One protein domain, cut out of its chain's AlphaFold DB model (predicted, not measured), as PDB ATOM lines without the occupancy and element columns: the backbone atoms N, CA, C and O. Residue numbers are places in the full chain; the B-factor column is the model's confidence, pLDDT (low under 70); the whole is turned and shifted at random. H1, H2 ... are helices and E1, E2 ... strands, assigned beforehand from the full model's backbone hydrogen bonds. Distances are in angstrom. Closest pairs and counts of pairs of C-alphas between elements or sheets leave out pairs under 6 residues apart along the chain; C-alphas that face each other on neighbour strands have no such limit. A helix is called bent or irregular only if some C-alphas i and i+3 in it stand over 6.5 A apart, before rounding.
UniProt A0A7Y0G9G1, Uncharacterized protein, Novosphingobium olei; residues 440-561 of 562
ATOM      1  N   THR A 440     -20.378  35.254 -11.566       98.44
ATOM      2  CA  THR A 440     -20.683  35.114 -12.993       98.44
ATOM      3  C   THR A 440     -22.148  34.767 -13.233       98.44
ATOM      4  O   THR A 440     -22.837  34.222 -12.366       98.44
ATOM      5  N   THR A 441     -22.627  35.089 -14.430       98.50
ATOM      6  CA  THR A 441     -23.895  34.593 -14.964       98.50
ATOM      7  C   THR A 441     -23.583  33.686 -16.140       98.50
ATOM      8  O   THR A 441     -22.918  34.107 -17.083       98.50
ATOM      9  N   VAL A 442     -24.067  32.449 -16.089       98.25
ATOM     10  CA  VAL A 442     -23.801  31.426 -17.097       98.25
ATOM     11  C   VAL A 442     -25.104  30.764 -17.540       98.25
ATOM     12  O   VAL A 442     -25.941  30.376 -16.722       98.25
ATOM     13  N   ALA A 443     -25.284  30.650 -18.852       98.62
ATOM     14  CA  ALA A 443     -26.433  29.998 -19.463       98.62
ATOM     15  C   ALA A 443     -25.954  28.845 -20.343       98.62
ATOM     16  O   ALA A 443     -25.149  29.047 -21.249       98.62
ATOM     17  N   GLY A 444     -26.450  27.644 -20.064       98.62
ATOM     18  CA  GLY A 444     -26.110  26.428 -20.786       98.62
ATOM     19  C   GLY A 444     -26.003  25.215 -19.871       98.62
ATOM     20  O   GLY A 444     -26.150  25.295 -18.651       98.62
ATOM     21  N   ASP A 445     -25.774  24.075 -20.499       98.88
ATOM     22  CA  ASP A 445     -25.832  22.766 -19.883       98.88
ATOM     23  C   ASP A 445     -24.459  22.282 -19.397       98.88
ATOM     24  O   ASP A 445     -23.407  22.615 -19.950       98.88
ATOM     25  N   PHE A 446     -24.502  21.434 -18.372       98.88
ATOM     26  CA  PHE A 446     -23.357  20.789 -17.745       98.88
ATOM     27  C   PHE A 446     -23.601  19.285 -17.702       98.88
ATOM     28  O   PHE A 446     -24.616  18.827 -17.163       98.88
ATOM     29  N   TYR A 447     -22.664  18.510 -18.235       98.62
ATOM     30  CA  TYR A 447     -22.822  17.073 -18.391       98.62
ATOM     31  C   TYR A 447     -21.620  16.306 -17.850       98.62
ATOM     32  O   TYR A 447     -20.481  16.546 -18.245       98.62
ATOM     33  N   ASN A 448     -21.891  15.336 -16.971       98.00
ATOM     34  CA  ASN A 448     -20.936  14.276 -16.661       98.00
ATOM     35  C   ASN A 448     -21.301  13.016 -17.449       98.00
ATOM     36  O   ASN A 448     -22.131  12.228 -16.983       98.00
ATOM     37  N   ALA A 449     -20.675  12.818 -18.612       96.50
ATOM     38  CA  ALA A 449     -20.887  11.647 -19.462       96.50
ATOM     39  C   ALA A 449     -19.912  10.486 -19.189       96.50
ATOM     40  O   ALA A 449     -19.882   9.500 -19.922       96.50
ATOM     41  N   ARG A 450     -19.129  10.587 -18.109       93.19
ATOM     42  CA  ARG A 450     -18.145   9.599 -17.639       93.19
ATOM     43  C   ARG A 450     -18.401   9.136 -16.190       93.19
ATOM     44  O   ARG A 450     -17.468   8.826 -15.450       93.19
ATOM     45  N   PRO A 451     -19.651   9.018 -15.705       86.50
ATOM     46  CA  PRO A 451     -19.893   8.893 -14.271       86.50
ATOM     47  C   PRO A 451     -19.358   7.593 -13.656       86.50
ATOM     48  O   PRO A 451     -19.285   7.514 -12.439       86.50
ATOM     49  N   LYS A 452     -18.969   6.576 -14.436       88.19
ATOM     50  CA  LYS A 452     -18.291   5.375 -13.911       88.19
ATOM     51  C   LYS A 452     -16.797   5.604 -13.637       88.19
ATOM     52  O   LYS A 452     -16.284   5.069 -12.659       88.19
ATOM     53  N   GLY A 453     -16.122   6.399 -14.469       86.50
ATOM     54  CA  GLY A 453     -14.692   6.699 -14.346       86.50
ATOM     55  C   GLY A 453     -14.397   7.894 -13.435       86.50
ATOM     56  O   GLY A 453     -13.464   7.840 -12.629       86.50
ATOM     57  N   SER A 454     -15.230   8.940 -13.486       92.31
ATOM     58  CA  SER A 454     -15.000  10.208 -12.779       92.31
ATOM     59  C   SER A 454     -16.267  10.788 -12.150       92.31
ATOM     60  O   SER A 454     -17.347  10.778 -12.752       92.31
ATOM     61  N   ALA A 455     -16.132  11.368 -10.959       95.88
ATOM     62  CA  ALA A 455     -17.117  12.312 -10.452       95.88
ATOM     63  C   ALA A 455     -16.991  13.654 -11.188       95.88
ATOM     64  O   ALA A 455     -15.943  13.989 -11.745       95.88
ATOM     65  N   MET A 456     -18.064  14.438 -11.151       98.31
ATOM     66  CA  MET A 456     -18.018  15.863 -11.462       98.31
ATOM     67  C   MET A 456     -18.589  16.638 -10.279       98.31
ATOM     68  O   MET A 456     -19.714  16.372  -9.858       98.31
ATOM     69  N   ALA A 457     -17.821  17.586  -9.753       98.44
ATOM     70  CA  ALA A 457     -18.235  18.445  -8.652       98.44
ATOM     71  C   ALA A 457     -18.296  19.897  -9.126       98.44
ATOM     72  O   ALA A 457     -17.275  20.485  -9.485       98.44
ATOM     73  N   LEU A 458     -19.499  20.471  -9.122       98.88
ATOM     74  CA  LEU A 458     -19.752  21.845  -9.540       98.88
ATOM     75  C   LEU A 458     -20.047  22.723  -8.328       98.88
ATOM     76  O   LEU A 458     -20.915  22.405  -7.514       98.88
ATOM     77  N   ARG A 459     -19.366  23.861  -8.230       98.88
ATOM     78  CA  ARG A 459     -19.573  24.859  -7.182       98.88
ATOM     79  C   ARG A 459     -19.942  26.198  -7.806       98.88
ATOM     80  O   ARG A 459     -19.210  26.711  -8.644       98.88
ATOM     81  N   PHE A 460     -21.059  26.765  -7.368       98.88
ATOM     82  CA  PHE A 460     -21.549  28.068  -7.805       98.88
ATOM     83  C   PHE A 460     -21.509  29.051  -6.638       98.88
ATOM     84  O   PHE A 460     -22.207  28.844  -5.642       98.88
ATOM     85  N   GLU A 461     -20.746  30.136  -6.747       98.69
ATOM     86  CA  GLU A 461     -20.549  31.112  -5.662       98.69
ATOM     87  C   GLU A 461     -20.884  32.524  -6.124       98.69
ATOM     88  O   GLU A 461     -20.214  33.058  -7.004       98.69
ATOM     89  N   ASN A 462     -21.917  33.143  -5.546       98.62
ATOM     90  CA  ASN A 462     -22.418  34.423  -6.046       98.62
ATOM     91  C   ASN A 462     -22.641  34.381  -7.576       98.62
ATOM     92  O   ASN A 462     -22.210  35.264  -8.318       98.62
ATOM     93  N   ALA A 463     -23.229  33.280  -8.056       98.69
ATOM     94  CA  ALA A 463     -23.369  32.994  -9.479       98.69
ATOM     95  C   ALA A 463     -24.819  32.692  -9.864       98.69
ATOM     96  O   ALA A 463     -25.560  32.057  -9.110       98.69
ATOM     97  N   SER A 464     -25.220  33.108 -11.064       98.69
ATOM     98  CA  SER A 464     -26.511  32.747 -11.653       98.69
ATOM     99  C   SER A 464     -26.298  31.733 -12.769       98.69
ATOM    100  O   SER A 464     -25.623  32.027 -13.749       98.69
ATOM    101  N   VAL A 465     -26.865  30.537 -12.625       98.69
ATOM    102  CA  VAL A 465     -26.813  29.479 -13.638       98.69
ATOM    103  C   VAL A 465     -28.211  29.194 -14.176       98.69
ATOM    104  O   VAL A 465     -29.158  29.001 -13.412       98.69
ATOM    105  N   THR A 466     -28.355  29.162 -15.498       98.88
ATOM    106  CA  THR A 466     -29.586  28.735 -16.179       98.88
ATOM    107  C   THR A 466     -29.260  27.599 -17.132       98.88
ATOM    108  O   THR A 466     -28.528  27.803 -18.094       98.88
ATOM    109  N   GLY A 467     -29.791  26.406 -16.879       98.50
ATOM    110  CA  GLY A 467     -29.470  25.238 -17.697       98.50
ATOM    111  C   GLY A 467     -29.775  23.906 -17.029       98.50
ATOM    112  O   GLY A 467     -30.262  23.847 -15.889       98.50
ATOM    113  N   ARG A 468     -29.476  22.825 -17.749       98.56
ATOM    114  CA  ARG A 468     -29.481  21.457 -17.235       98.56
ATOM    115  C   ARG A 468     -28.122  21.132 -16.619       98.56
ATOM    116  O   ARG A 468     -27.086  21.436 -17.194       98.56
ATOM    117  N   ILE A 469     -28.119  20.452 -15.477       98.81
ATOM    118  CA  ILE A 469     -26.898  19.912 -14.868       98.81
ATOM    119  C   ILE A 469     -27.137  18.436 -14.598       98.81
ATOM    120  O   ILE A 469     -28.009  18.088 -13.805       98.81
ATOM    121  N   SER A 470     -26.420  17.552 -15.283       98.62
ATOM    122  CA  SER A 470     -26.803  16.145 -15.283       98.62
ATOM    123  C   SER A 470     -25.651  15.180 -15.505       98.62
ATOM    124  O   SER A 470     -24.748  15.433 -16.294       98.62
ATOM    125  N   THR A 471     -25.742  13.992 -14.912       98.31
ATOM    126  CA  THR A 471     -25.097  12.817 -15.510       98.31
ATOM    127  C   THR A 471     -25.725  12.496 -16.870       98.31
ATOM    128  O   THR A 471     -26.918  12.740 -17.091       98.31
ATOM    129  N   SER A 472     -24.943  11.946 -17.788       97.50
ATOM    130  CA  SER A 472     -25.416  11.550 -19.115       97.50
ATOM    131  C   SER A 472     -24.690  10.306 -19.622       97.50
ATOM    132  O   SER A 472     -23.701   9.851 -19.047       97.50
ATOM    133  N   THR A 473     -25.204   9.730 -20.704       95.94
ATOM    134  CA  THR A 473     -24.392   8.968 -21.656       95.94
ATOM    135  C   THR A 473     -24.178   9.803 -22.912       95.94
ATOM    136  O   THR A 473     -24.945  10.729 -23.190       95.94
ATOM    137  N   VAL A 474     -23.145   9.464 -23.678       96.31
ATOM    138  CA  VAL A 474     -22.852  10.091 -24.968       96.31
ATOM    139  C   VAL A 474     -22.824   9.057 -26.082       96.31
ATOM    140  O   VAL A 474     -22.439   7.908 -25.868       96.31
ATOM    141  N   ALA A 475     -23.214   9.491 -27.274       96.00
ATOM    142  CA  ALA A 475     -22.984   8.787 -28.528       96.00
ATOM    143  C   ALA A 475     -22.367   9.763 -29.544       96.00
ATOM    144  O   ALA A 475     -22.655  10.963 -29.454       96.00
ATOM    145  N   PRO A 476     -21.553   9.289 -30.506       96.56
ATOM    146  CA  PRO A 476     -21.064  10.136 -31.589       96.56
ATOM    147  C   PRO A 476     -22.230  10.788 -32.329       96.56
ATOM    148  O   PRO A 476     -23.196  10.107 -32.681       96.56
ATOM    149  N   ALA A 477     -22.148  12.093 -32.580       96.44
ATOM    150  CA  ALA A 477     -23.228  12.833 -33.230       96.44
ATOM    151  C   ALA A 477     -23.472  12.368 -34.675       96.44
ATOM    152  O   ALA A 477     -24.614  12.318 -35.127       96.44
ATOM    153  N   SER A 478     -22.415  11.939 -35.365       96.06
ATOM    154  CA  SER A 478     -22.482  11.329 -36.698       96.06
ATOM    155  C   SER A 478     -23.052   9.901 -36.712       96.06
ATOM    156  O   SER A 478     -23.289   9.342 -37.781       96.06
ATOM    157  N   GLY A 479     -23.242   9.277 -35.543       95.62
ATOM    158  CA  GLY A 479     -23.631   7.870 -35.413       95.62
ATOM    159  C   GLY A 479     -22.488   6.865 -35.614       95.62
ATOM    160  O   GLY A 479     -22.725   5.660 -35.531       95.62
ATOM    161  N   ALA A 480     -21.253   7.322 -35.847       95.25
ATOM    162  CA  ALA A 480     -20.083   6.465 -36.027       95.25
ATOM    163  C   ALA A 480     -18.851   7.003 -35.284       95.25
ATOM    164  O   ALA A 480     -18.739   8.195 -35.014       95.25
ATOM    165  N   ALA A 481     -17.904   6.115 -34.966       92.56
ATOM    166  CA  ALA A 481     -16.620   6.527 -34.405       92.56
ATOM    167  C   ALA A 481     -15.827   7.390 -35.414       92.56
ATOM    168  O   ALA A 481     -15.847   7.067 -36.610       92.56
ATOM    169  N   PRO A 482     -15.109   8.436 -34.958       94.12
ATOM    170  CA  PRO A 482     -14.293   9.276 -35.829       94.12
ATOM    171  C   PRO A 482     -13.206   8.486 -36.569       94.12
ATOM    172  O   PRO A 482     -12.633   7.528 -36.050       94.12
ATOM    173  N   ARG A 483     -12.906   8.909 -37.799       94.19
ATOM    174  CA  ARG A 483     -11.838   8.374 -38.658       94.19
ATOM    175  C   ARG A 483     -11.066   9.534 -39.271       94.19
ATOM    176  O   ARG A 483     -11.573  10.651 -39.282       94.19
ATOM    177  N   ARG A 484      -9.918   9.262 -39.897       93.75
ATOM    178  CA  ARG A 484      -9.125  10.296 -40.582       93.75
ATOM    179  C   ARG A 484      -9.934  11.116 -41.589       93.75
ATOM    180  O   ARG A 484      -9.755  12.319 -41.667       93.75
ATOM    181  N   ALA A 485     -10.855  10.497 -42.330       95.50
ATOM    182  CA  ALA A 485     -11.712  11.201 -43.293       95.50
ATOM    183  C   ALA A 485     -12.822  12.061 -42.650       95.50
ATOM    184  O   ALA A 485     -13.439  12.866 -43.337       95.50
ATOM    185  N   THR A 486     -13.097  11.872 -41.359       96.31
ATOM    186  CA  THR A 486     -14.151  12.558 -40.594       96.31
ATOM    187  C   THR A 486     -13.582  13.098 -39.281       96.31
ATOM    188  O   THR A 486     -14.222  13.004 -38.233       96.31
ATOM    189  N   TYR A 487     -12.337  13.580 -39.303       95.69
ATOM    190  CA  TYR A 487     -11.601  13.976 -38.101       95.69
ATOM    191  C   TYR A 487     -12.328  15.075 -37.308       95.69
ATOM    192  O   TYR A 487     -12.242  15.125 -36.086       95.69
ATOM    193  N   GLN A 488     -13.121  15.910 -37.978       95.88
ATOM    194  CA  GLN A 488     -13.925  16.962 -37.354       95.88
ATOM    195  C   GLN A 488     -15.012  16.420 -36.406       95.88
ATOM    196  O   GLN A 488     -15.526  17.166 -35.577       95.88
ATOM    197  N   GLU A 489     -15.347  15.130 -36.485       96.56
ATOM    198  CA  GLU A 489     -16.301  14.490 -35.570       96.56
ATOM    199  C   GLU A 489     -15.681  14.115 -34.215       96.56
ATOM    200  O   GLU A 489     -16.407  13.728 -33.301       96.56
ATOM    201  N   VAL A 490     -14.357  14.228 -34.048       96.88
ATOM    202  CA  VAL A 490     -13.712  14.006 -32.746       96.88
ATOM    203  C   VAL A 490     -14.253  15.007 -31.723       96.88
ATOM    204  O   VAL A 490     -14.173  16.218 -31.927       96.88
ATOM    205  N   GLY A 491     -14.762  14.497 -30.599       96.00
ATOM    206  CA  GLY A 491     -15.388  15.279 -29.534       96.00
ATOM    207  C   GLY A 491     -16.846  15.664 -29.807       96.00
ATOM    208  O   GLY A 491     -17.509  16.211 -28.919       96.00
ATOM    209  N   HIS A 492     -17.379  15.378 -31.000       96.94
ATOM    210  CA  HIS A 492     -18.733  15.755 -31.382       96.94
ATOM    211  C   HIS A 492     -19.732  14.673 -30.962       96.94
ATOM    212  O   HIS A 492     -19.862  13.613 -31.578       96.94
ATOM    213  N   VAL A 493     -20.458  14.950 -29.878       97.62
ATOM    214  CA  VAL A 493     -21.330  13.968 -29.228       97.62
ATOM    215  C   VAL A 493     -22.722  14.504 -28.929       97.62
ATOM    216  O   VAL A 493     -22.923  15.694 -28.691       97.62
ATOM    217  N   VAL A 494     -23.683  13.583 -28.862       97.06
ATOM    218  CA  VAL A 494     -25.049  13.832 -28.389       97.06
ATOM    219  C   VAL A 494     -25.206  13.266 -26.983       97.06
ATOM    220  O   VAL A 494     -24.889  12.104 -26.729       97.06
ATOM    221  N   ASN A 495     -25.723  14.088 -26.067       97.75
ATOM    222  CA  ASN A 495     -25.974  13.702 -24.682       97.75
ATOM    223  C   ASN A 495     -27.371  13.103 -24.498       97.75
ATOM    224  O   ASN A 495     -28.372  13.703 -24.884       97.75
ATOM    225  N   THR A 496     -27.446  11.980 -23.785       97.31
ATOM    226  CA  THR A 496     -28.693  11.470 -23.200       97.31
ATOM    227  C   THR A 496     -28.630  11.636 -21.686       97.31
ATOM    228  O   THR A 496     -27.916  10.905 -21.000       97.31
ATOM    229  N   ALA A 497     -29.345  12.631 -21.158       97.50
ATOM    230  CA  ALA A 497     -29.400  12.894 -19.722       97.50
ATOM    231  C   ALA A 497     -30.099  11.746 -18.983       97.50
ATOM    232  O   ALA A 497     -31.167  11.290 -19.394       97.50
ATOM    233  N   GLY A 498     -29.518  11.302 -17.872       96.69
ATOM    234  CA  GLY A 498     -30.088  10.218 -17.084       96.69
ATOM    235  C   GLY A 498     -29.234   9.860 -15.879       96.69
ATOM    236  O   GLY A 498     -28.024  10.091 -15.864       96.69
ATOM    237  N   ALA A 499     -29.860   9.270 -14.862       93.56
ATOM    238  CA  ALA A 499     -29.134   8.679 -13.745       93.56
ATOM    239  C   ALA A 499     -28.363   7.442 -14.218       93.56
ATOM    240  O   ALA A 499     -28.932   6.576 -14.881       93.56
ATOM    241  N   ILE A 500     -27.094   7.330 -13.820       92.50
ATOM    242  CA  ILE A 500     -26.253   6.169 -14.128       92.50
ATOM    243  C   ILE A 500     -26.000   5.375 -12.838       92.50
ATOM    244  O   ILE A 500     -25.222   5.822 -11.990       92.50
ATOM    245  N   PRO A 501     -26.657   4.213 -12.651       87.38
ATOM    246  CA  PRO A 501     -26.471   3.382 -11.464       87.38
ATOM    247  C   PRO A 501     -25.009   2.966 -11.266       87.38
ATOM    248  O   PRO A 501     -24.323   2.604 -12.222       87.38
ATOM    249  N   GLY A 502     -24.540   3.012 -10.017       85.12
ATOM    250  CA  GLY A 502     -23.168   2.640  -9.651       85.12
ATOM    251  C   GLY A 502     -22.084   3.627 -10.105       85.12
ATOM    252  O   GLY A 502     -20.906   3.355  -9.896       85.12
ATOM    253  N   GLY A 503     -22.450   4.758 -10.717       87.31
ATOM    254  CA  GLY A 503     -21.506   5.823 -11.044       87.31
ATOM    255  C   GLY A 503     -21.133   6.682  -9.830       87.31
ATOM    256  O   GLY A 503     -21.932   6.868  -8.914       87.31
ATOM    257  N   LYS A 504     -19.936   7.272  -9.871       90.56
ATOM    258  CA  LYS A 504     -19.458   8.343  -8.985       90.56
ATOM    259  C   LYS A 504     -20.347   9.598  -9.049       90.56
ATOM    260  O   LYS A 504     -20.534  10.277  -8.043       90.56
ATOM    261  N   GLY A 505     -20.963   9.857 -10.206       93.56
ATOM    262  CA  GLY A 505     -22.071  10.807 -10.359       93.56
ATOM    263  C   GLY A 505     -21.673  12.280 -10.488       93.56
ATOM    264  O   GLY A 505     -20.562  12.606 -10.904       93.56
ATOM    265  N   LEU A 506     -22.618  13.173 -10.187       97.62
ATOM    266  CA  LEU A 506     -22.470  14.625 -10.308       97.62
ATOM    267  C   LEU A 506     -23.011  15.293  -9.037       97.62
ATOM    268  O   LEU A 506     -24.160  15.048  -8.654       97.62
ATOM    269  N   SER A 507     -22.186  16.113  -8.383       98.44
ATOM    270  CA  SER A 507     -22.570  16.920  -7.223       98.44
ATOM    271  C   SER A 507     -22.610  18.412  -7.544       98.44
ATOM    272  O   SER A 507     -21.790  18.928  -8.304       98.44
ATOM    273  N   VAL A 508     -23.577  19.112  -6.949       98.88
ATOM    274  CA  VAL A 508     -23.739  20.563  -7.099       98.88
ATOM    275  C   VAL A 508     -23.759  21.231  -5.733       98.88
ATOM    276  O   VAL A 508     -24.535  20.840  -4.863       98.88
ATOM    277  N   THR A 509     -22.975  22.292  -5.586       98.88
ATOM    278  CA  THR A 509     -22.999  23.187  -4.429       98.88
ATOM    279  C   THR A 509     -23.435  24.578  -4.870       98.88
ATOM    280  O   THR A 509     -22.733  25.240  -5.635       98.88
ATOM    281  N   LEU A 510     -24.574  25.045  -4.359       98.81
ATOM    282  CA  LEU A 510     -25.036  26.425  -4.495       98.81
ATOM    283  C   LEU A 510     -24.649  27.210  -3.235       98.81
ATOM    284  O   LEU A 510     -25.267  27.053  -2.181       98.81
ATOM    285  N   GLY A 511     -23.618  28.046  -3.348       98.56
ATOM    286  CA  GLY A 511     -23.199  28.982  -2.306       98.56
ATOM    287  C   GLY A 511     -24.202  30.119  -2.085       98.56
ATOM    288  O   GLY A 511     -25.132  30.319  -2.868       98.56
ATOM    289  N   ALA A 512     -24.019  30.879  -1.003       97.19
ATOM    290  CA  ALA A 512     -24.863  32.036  -0.708       97.19
ATOM    291  C   ALA A 512     -24.831  33.049  -1.869       97.19
ATOM    292  O   ALA A 512     -23.792  33.258  -2.495       97.19
ATOM    293  N   GLY A 513     -25.982  33.652  -2.178       97.31
ATOM    294  CA  GLY A 513     -26.132  34.574  -3.311       97.31
ATOM    295  C   GLY A 513     -26.255  33.894  -4.679       97.31
ATOM    296  O   GLY A 513     -26.640  34.555  -5.639       97.31
ATOM    297  N   SER A 514     -26.004  32.585  -4.782       98.75
ATOM    298  CA  SER A 514     -26.144  31.859  -6.045       98.75
ATOM    299  C   SER A 514     -27.595  31.490  -6.355       98.75
ATOM    300  O   SER A 514     -28.405  31.230  -5.459       98.75
ATOM    301  N   ALA A 515     -27.920  31.411  -7.641       98.69
ATOM    302  CA  ALA A 515     -29.224  30.984  -8.125       98.69
ATOM    303  C   ALA A 515     -29.089  29.991  -9.280       98.69
ATOM    304  O   ALA A 515     -28.336  30.242 -10.215       98.69
ATOM    305  N   TRP A 516     -29.863  28.906  -9.251       98.81
ATOM    306  CA  TRP A 516     -29.987  27.974 -10.370       98.81
ATOM    307  C   TRP A 516     -31.419  27.926 -10.897       98.81
ATOM    308  O   TRP A 516     -32.342  27.565 -10.168       98.81
ATOM    309  N   THR A 517     -31.594  28.258 -12.175       98.81
ATOM    310  CA  THR A 517     -32.821  28.027 -12.939       98.81
ATOM    311  C   THR A 517     -32.692  26.761 -13.779       98.81
ATOM    312  O   THR A 517     -31.910  26.702 -14.727       98.81
ATOM    313  N   VAL A 518     -33.462  25.736 -13.411       98.75
ATOM    314  CA  VAL A 518     -33.435  24.423 -14.064       98.75
ATOM    315  C   VAL A 518     -34.251  24.486 -15.352       98.75
ATOM    316  O   VAL A 518     -35.439  24.797 -15.309       98.75
ATOM    317  N   THR A 519     -33.640  24.159 -16.490       98.38
ATOM    318  CA  THR A 519     -34.308  24.197 -17.809       98.38
ATOM    319  C   THR A 519     -34.772  22.825 -18.301       98.38
ATOM    320  O   THR A 519     -35.572  22.735 -19.226       98.38
ATOM    321  N   GLY A 520     -34.316  21.735 -17.677       96.81
ATOM    322  CA  GLY A 520     -34.718  20.381 -18.048       96.81
ATOM    323  C   GLY A 520     -34.275  19.313 -17.044       96.81
ATOM    324  O   GLY A 520     -33.600  19.640 -16.062       96.81
ATOM    325  N   PRO A 521     -34.641  18.038 -17.289       97.75
ATOM    326  CA  PRO A 521     -34.334  16.925 -16.394       97.75
ATOM    327  C   PRO A 521     -32.845  16.856 -16.056       97.75
ATOM    328  O   PRO A 521     -32.005  16.743 -16.945       97.75
ATOM    329  N   SER A 522     -32.535  16.945 -14.770       98.69
ATOM    330  CA  SER A 522     -31.180  17.057 -14.234       98.69
ATOM    331  C   SER A 522     -30.976  15.983 -13.168       98.69
ATOM    332  O   SER A 522     -31.778  15.883 -12.235       98.69
ATOM    333  N   TYR A 523     -29.938  15.160 -13.325       98.50
ATOM    334  CA  TYR A 523     -29.698  13.968 -12.508       98.50
ATOM    335  C   TYR A 523     -28.401  14.118 -11.707       98.50
ATOM    336  O   TYR A 523     -27.321  14.229 -12.290       98.50
ATOM    337  N   LEU A 524     -28.516  14.117 -10.374       98.44
ATOM    338  CA  LEU A 524     -27.411  14.365  -9.436       98.44
ATOM    339  C   LEU A 524     -27.312  13.249  -8.385       98.44
ATOM    340  O   LEU A 524     -28.285  12.537  -8.118       98.44
ATOM    341  N   THR A 525     -26.152  13.150  -7.736       97.12
ATOM    342  CA  THR A 525     -25.925  12.289  -6.557       97.12
ATOM    343  C   THR A 525     -25.885  13.072  -5.243       97.12
ATOM    344  O   THR A 525     -26.190  12.522  -4.179       97.12
ATOM    345  N   ALA A 526     -25.549  14.363  -5.305       98.19
ATOM    346  CA  ALA A 526     -25.583  15.272  -4.167       98.19
ATOM    347  C   ALA A 526     -25.934  16.704  -4.594       98.19
ATOM    348  O   ALA A 526     -25.543  17.160  -5.669       98.19
ATOM    349  N   LEU A 527     -26.661  17.405  -3.727       98.81
ATOM    350  CA  LEU A 527     -26.997  18.816  -3.885       98.81
ATOM    351  C   LEU A 527     -26.891  19.511  -2.527       98.81
ATOM    352  O   LEU A 527     -27.631  19.175  -1.602       98.81
ATOM    353  N   ASP A 528     -26.003  20.491  -2.430       98.81
ATOM    354  CA  ASP A 528     -25.824  21.342  -1.259       98.81
ATOM    355  C   ASP A 528     -26.354  22.749  -1.565       98.81
ATOM    356  O   ASP A 528     -25.892  23.409  -2.496       98.81
ATOM    357  N   ILE A 529     -27.344  23.212  -0.798       98.75
ATOM    358  CA  ILE A 529     -27.956  24.539  -0.953       98.75
ATOM    359  C   ILE A 529     -27.656  25.367   0.297       98.75
ATOM    360  O   ILE A 529     -28.197  25.096   1.371       98.75
ATOM    361  N   ALA A 530     -26.813  26.390   0.172       98.69
ATOM    362  CA  ALA A 530     -26.520  27.301   1.273       98.69
ATOM    363  C   ALA A 530     -27.728  28.200   1.617       98.69
ATOM    364  O   ALA A 530     -28.572  28.483   0.759       98.69
ATOM    365  N   PRO A 531     -27.818  28.717   2.858       98.25
ATOM    366  CA  PRO A 531     -28.744  29.799   3.179       98.25
ATOM    367  C   PRO A 531     -28.573  30.986   2.217       98.25
ATOM    368  O   PRO A 531     -27.456  31.410   1.929       98.25
ATOM    369  N   GLY A 532     -29.685  31.512   1.697       97.06
ATOM    370  CA  GLY A 532     -29.685  32.608   0.719       97.06
ATOM    371  C   GLY A 532     -29.486  32.186  -0.743       97.06
ATOM    372  O   GLY A 532     -29.701  33.014  -1.626       97.06
ATOM    373  N   ALA A 533     -29.138  30.924  -1.020       98.56
ATOM    374  CA  ALA A 533     -29.130  30.387  -2.378       98.56
ATOM    375  C   ALA A 533     -30.557  30.102  -2.880       98.56
ATOM    376  O   ALA A 533     -31.460  29.786  -2.098       98.56
ATOM    377  N   LYS A 534     -30.770  30.190  -4.197       98.25
ATOM    378  CA  LYS A 534     -32.078  29.974  -4.835       98.25
ATOM    379  C   LYS A 534     -32.020  28.833  -5.844       98.25
ATOM    380  O   LYS A 534     -31.154  28.803  -6.709       98.25
ATOM    381  N   LEU A 535     -32.989  27.927  -5.781       98.25
ATOM    382  CA  LEU A 535     -33.185  26.884  -6.784       98.25
ATOM    383  C   LEU A 535     -34.592  27.008  -7.374       98.25
ATOM    384  O   LEU A 535     -35.598  26.764  -6.701       98.25
ATOM    385  N   ASN A 536     -34.653  27.386  -8.645       98.00
ATOM    386  CA  ASN A 536     -35.870  27.508  -9.434       98.00
ATOM    387  C   ASN A 536     -36.071  26.215 -10.234       98.00
ATOM    388  O   ASN A 536     -35.720  26.124 -11.407       98.00
ATOM    389  N   GLY A 537     -36.624  25.207  -9.565       97.25
ATOM    390  CA  GLY A 537     -36.965  23.907 -10.140       97.25
ATOM    391  C   GLY A 537     -37.870  23.113  -9.199       97.25
ATOM    392  O   GLY A 537     -38.177  23.564  -8.089       97.25
ATOM    393  N   THR A 538     -38.296  21.931  -9.632       97.94
ATOM    394  CA  THR A 538     -38.918  20.920  -8.762       97.94
ATOM    395  C   THR A 538     -37.866  19.904  -8.329       97.94
ATOM    396  O   THR A 538     -36.996  19.563  -9.120       97.94
ATOM    397  N   LEU A 539     -37.920  19.430  -7.078       98.44
ATOM    398  CA  LEU A 539     -36.925  18.521  -6.496       98.44
ATOM    399  C   LEU A 539     -37.563  17.189  -6.096       98.44
ATOM    400  O   LEU A 539     -38.512  17.151  -5.307       98.44
ATOM    401  N   ARG A 540     -36.991  16.083  -6.579       98.50
ATOM    402  CA  ARG A 540     -37.254  14.732  -6.073       98.50
ATOM    403  C   ARG A 540     -35.964  14.106  -5.563       98.50
ATOM    404  O   ARG A 540     -34.933  14.191  -6.218       98.50
ATOM    405  N   VAL A 541     -36.050  13.436  -4.419       98.19
ATOM    406  CA  VAL A 541     -34.949  12.663  -3.830       98.19
ATOM    407  C   VAL A 541     -35.436  11.240  -3.606       98.19
ATOM    408  O   VAL A 541     -36.448  11.034  -2.931       98.19
ATOM    409  N   ASN A 542     -34.742  10.267  -4.197       97.19
ATOM    410  CA  ASN A 542     -35.115   8.848  -4.198       97.19
ATOM    411  C   ASN A 542     -36.581   8.653  -4.622       97.19
ATOM    412  O   ASN A 542     -37.379   8.015  -3.934       97.19
ATOM    413  N   GLY A 543     -36.970   9.321  -5.711       96.50
ATOM    414  CA  GLY A 543     -38.322   9.264  -6.264       96.50
ATOM    415  C   GLY A 543     -39.392  10.031  -5.478       96.50
ATOM    416  O   GLY A 543     -40.507  10.149  -5.979       96.50
ATOM    417  N   ARG A 544     -39.099  10.609  -4.306       97.62
ATOM    418  CA  ARG A 544     -40.073  11.365  -3.496       97.62
ATOM    419  C   ARG A 544     -39.910  12.867  -3.694       97.62
ATOM    420  O   ARG A 544     -38.801  13.377  -3.570       97.62
ATOM    421  N   ALA A 545     -41.008  13.575  -3.953       97.69
ATOM    422  CA  ALA A 545     -40.999  15.034  -4.029       97.69
ATOM    423  C   ALA A 545     -40.550  15.655  -2.696       97.69
ATOM    424  O   ALA A 545     -40.894  15.165  -1.616       97.69
ATOM    425  N   LYS A 546     -39.766  16.730  -2.777       97.75
ATOM    426  CA  LYS A 546     -39.267  17.489  -1.631       97.75
ATOM    427  C   LYS A 546     -39.513  18.975  -1.852       97.75
ATOM    428  O   LYS A 546     -39.325  19.491  -2.949       97.75
ATOM    429  N   THR A 547     -39.874  19.677  -0.784       96.31
ATOM    430  CA  THR A 547     -39.804  21.139  -0.760       96.31
ATOM    431  C   THR A 547     -38.337  21.559  -0.781       96.31
ATOM    432  O   THR A 547     -37.540  21.078   0.028       96.31
ATOM    433  N   VAL A 548     -37.992  22.464  -1.692       96.44
ATOM    434  CA  VAL A 548     -36.656  23.061  -1.780       96.44
ATOM    435  C   VAL A 548     -36.425  23.958  -0.562       96.44
ATOM    436  O   VAL A 548     -37.203  24.881  -0.317       96.44
ATOM    437  N   LYS A 549     -35.371  23.678   0.207       96.44
ATOM    438  CA  LYS A 549     -34.914  24.460   1.363       96.44
ATOM    439  C   LYS A 549     -33.379  24.429   1.414       96.44
ATOM    440  O   LYS A 549     -32.790  23.512   0.844       96.44
ATOM    441  N   PRO A 550     -32.726  25.381   2.101       98.19
ATOM    442  CA  PRO A 550     -31.309  25.251   2.417       98.19
ATOM    443  C   PRO A 550     -31.014  23.933   3.144       98.19
ATOM    444  O   PRO A 550     -31.810  23.488   3.975       98.19
ATOM    445  N   GLY A 551     -29.873  23.324   2.834       98.06
ATOM    446  CA  GLY A 551     -29.440  22.049   3.392       98.06
ATOM    447  C   GLY A 551     -28.770  21.137   2.368       98.06
ATOM    448  O   GLY A 551     -28.592  21.494   1.202       98.06
ATOM    449  N   ARG A 552     -28.409  19.941   2.838       98.44
ATOM    450  CA  ARG A 552     -27.766  18.891   2.048       98.44
ATOM    451  C   ARG A 552     -28.774  17.827   1.636       98.44
ATOM    452  O   ARG A 552     -29.484  17.276   2.478       98.44
ATOM    453  N   TYR A 553     -28.783  17.496   0.353       98.50
ATOM    454  CA  TYR A 553     -29.553  16.404  -0.225       98.50
ATOM    455  C   TYR A 553     -28.597  15.367  -0.817       98.50
ATOM    456  O   TYR A 553     -27.634  15.716  -1.499       98.50
ATOM    457  N   THR A 554     -28.871  14.085  -0.577       97.00
ATOM    458  CA  THR A 554     -28.074  12.961  -1.087       97.00
ATOM    459  C   THR A 554     -28.974  11.834  -1.588       97.00
ATOM    460  O   THR A 554     -30.123  11.692  -1.157       97.00
ATOM    461  N   GLY A 555     -28.446  11.025  -2.505       94.88
ATOM    462  CA  GLY A 555     -29.156   9.908  -3.132       94.88
ATOM    463  C   GLY A 555     -29.466  10.189  -4.598       94.88
ATOM    464  O   GLY A 555     -28.787  10.983  -5.240       94.88
ATOM    465  N   GLN A 556     -30.494   9.540  -5.141       96.12
ATOM    466  CA  GLN A 556     -30.946   9.797  -6.508       96.12
ATOM    467  C   GLN A 556     -31.738  11.100  -6.546       96.12
ATOM    468  O   GLN A 556     -32.903  11.141  -6.135       96.12
ATOM    469  N   ILE A 557     -31.104  12.167  -7.018       98.38
ATOM    470  CA  ILE A 557     -31.711  13.489  -7.109       98.38
ATOM    471  C   ILE A 557     -32.139  13.730  -8.551       98.38
ATOM    472  O   ILE A 557     -31.335  13.601  -9.473       98.38
ATOM    473  N   VAL A 558     -33.408  14.094  -8.728       98.44
ATOM    474  CA  VAL A 558     -33.956  14.528 -10.013       98.44
ATOM    475  C   VAL A 558     -34.531  15.922  -9.844       98.44
ATOM    476  O   VAL A 558     -35.386  16.150  -8.981       98.44
ATOM    477  N   LEU A 559     -34.054  16.836 -10.680       98.50
ATOM    478  CA  LEU A 559     -34.576  18.185 -10.810       98.50
ATOM    479  C   LEU A 559     -35.251  18.351 -12.169       98.50
ATOM    480  O   LEU A 559     -34.754  17.839 -13.172       98.50
ATOM    481  N   SER A 560     -36.346  19.101 -12.201       97.19
ATOM    482  CA  SER A 560     -37.031  19.478 -13.441       97.19
ATOM    483  C   SER A 560     -37.369  20.963 -13.435       97.19
ATOM    484  O   SER A 560     -37.494  21.569 -12.365       97.19
ATOM    485  N   ALA A 561     -37.554  21.531 -14.629       95.19
ATOM    486  CA  ALA A 561     -38.136  22.858 -14.785       95.19
ATOM    487  C   ALA A 561     -39.494  22.942 -14.063       95.19
ATOM    488  O   ALA A 561     -40.161  21.920 -13.855       95.19
TER     489      ALA A 561
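Overview. This is residues 440 to 561 of the 562 residues of an uncharacterized protein of Novosphingobium olei (UniProt A0A7Y0G9G1). The backbone is wound in a short stack of turns with three walls, and a narrow arm, made of residues 472 to 476 of E5, E6 and H1 at its far end, reaches out from the stack. One wall is the parallel row E1, E4, E8, E10; the second holds E3, E7 and the later parts of E9 with the earlier part of E13; the third holds E2 and the first parts of E5 and E9, while the hairpin of E11 and E12 lies beside the last part of E13, at the end away from the arm. The printed part has 122 residues, with one named helix and thirteen named strands in the order E1 to E5, H1, E6 to E13. The sheets run E3 E7 E9 E13 E11 E12, mixed; E1 E4 E8 E10, parallel; and E2 E5 E6, mixed. The class is mostly strand, and the whole is compact, with a radius of gyration of the C-alphas of 15.6 A, but elongated, spanning 53 by 31 by 23 A.

Arrangement. E1, residues 441 to 443, is an edge strand parallel to E4, residues 464 to 467, at 3 degrees, with N 442 and O 464 2.8 A apart. E4 is parallel to E8, residues 515 to 518, at 9 degrees, with N 465 and O 515 at 2.8 A. E8 is parallel to E10, residues 534 to 536, at 15 degrees, with N 536 and O 516 at 2.8 A. E1 runs on into E2, residues 445 to 448, at 77 degrees, and E4 runs on into E5, residues 469 to 476, at 41 degrees. E5 bends by 60 degrees at residue 472, and its pairing is staggered: residues 469 to 471 pair with parallel E2, N 470 and O 446 at 2.9 A, and residues 472 to 476 with antiparallel E6, residues 493 to 497, N 494 and O 475 at 2.9 A. H1, residues 484 to 489, is irregular, C-alphas 485 and 488 being 8.6 A apart; 0 of 2 O i to N i+4 pairs and 1 of 3 O i to N i+3 pairs are within hydrogen-bond range. E3, residues 456 to 461, is parallel to E7, residues 506 to 510, at 8 degrees, with N 509 and O 458 at 2.8 A. E7 is parallel to E9, residues 522 to 529, with N 510 and O 528 at 2.8 A. E9 bends by 96 degrees at residue 525; antiparallel to it, E13, residues 551 to 560, bends by 108 degrees at 555, with N 553 and O 527 at 2.8 A. E13 is antiparallel to E11, residues 538 to 541, N 540 and O 558 at 2.9 A, and E11 forms a hairpin with E12, residues 544 to 546, N 541 and O 544 at 2.9 A. This strongly twisted sheet and the sheet E2 E5 E6 form a sandwich, two sheets face to face, with 9.9 A between the centres of the facing parts. The closest C-alphas of E5 and E9 are those of Ser 470 and Tyr 523, 4.6 A apart.

Along the chain. E1 begins with C-alpha 441 at (-23.895, 34.593, -14.964). From first to last C-alpha E5 measures 20.2 A, E13 18.6 A, E3 16.5 A, E9 15.6 A, E7 13.4 A and E6 12.5 A. H1, 9.7 A long, begins with C-alpha 484 at (-9.125, 10.296, -40.582). E13 ends with C-alpha 560 at (-37.031, 19.478, -13.441).

Size, cuts and confidence. The two C-alphas farthest apart are those of Ala 485 and Pro 531, at 52.9 A. The printed part has no cut and no long link. The mean pLDDT of the printed part is 96.8, and no printed residue is under 70.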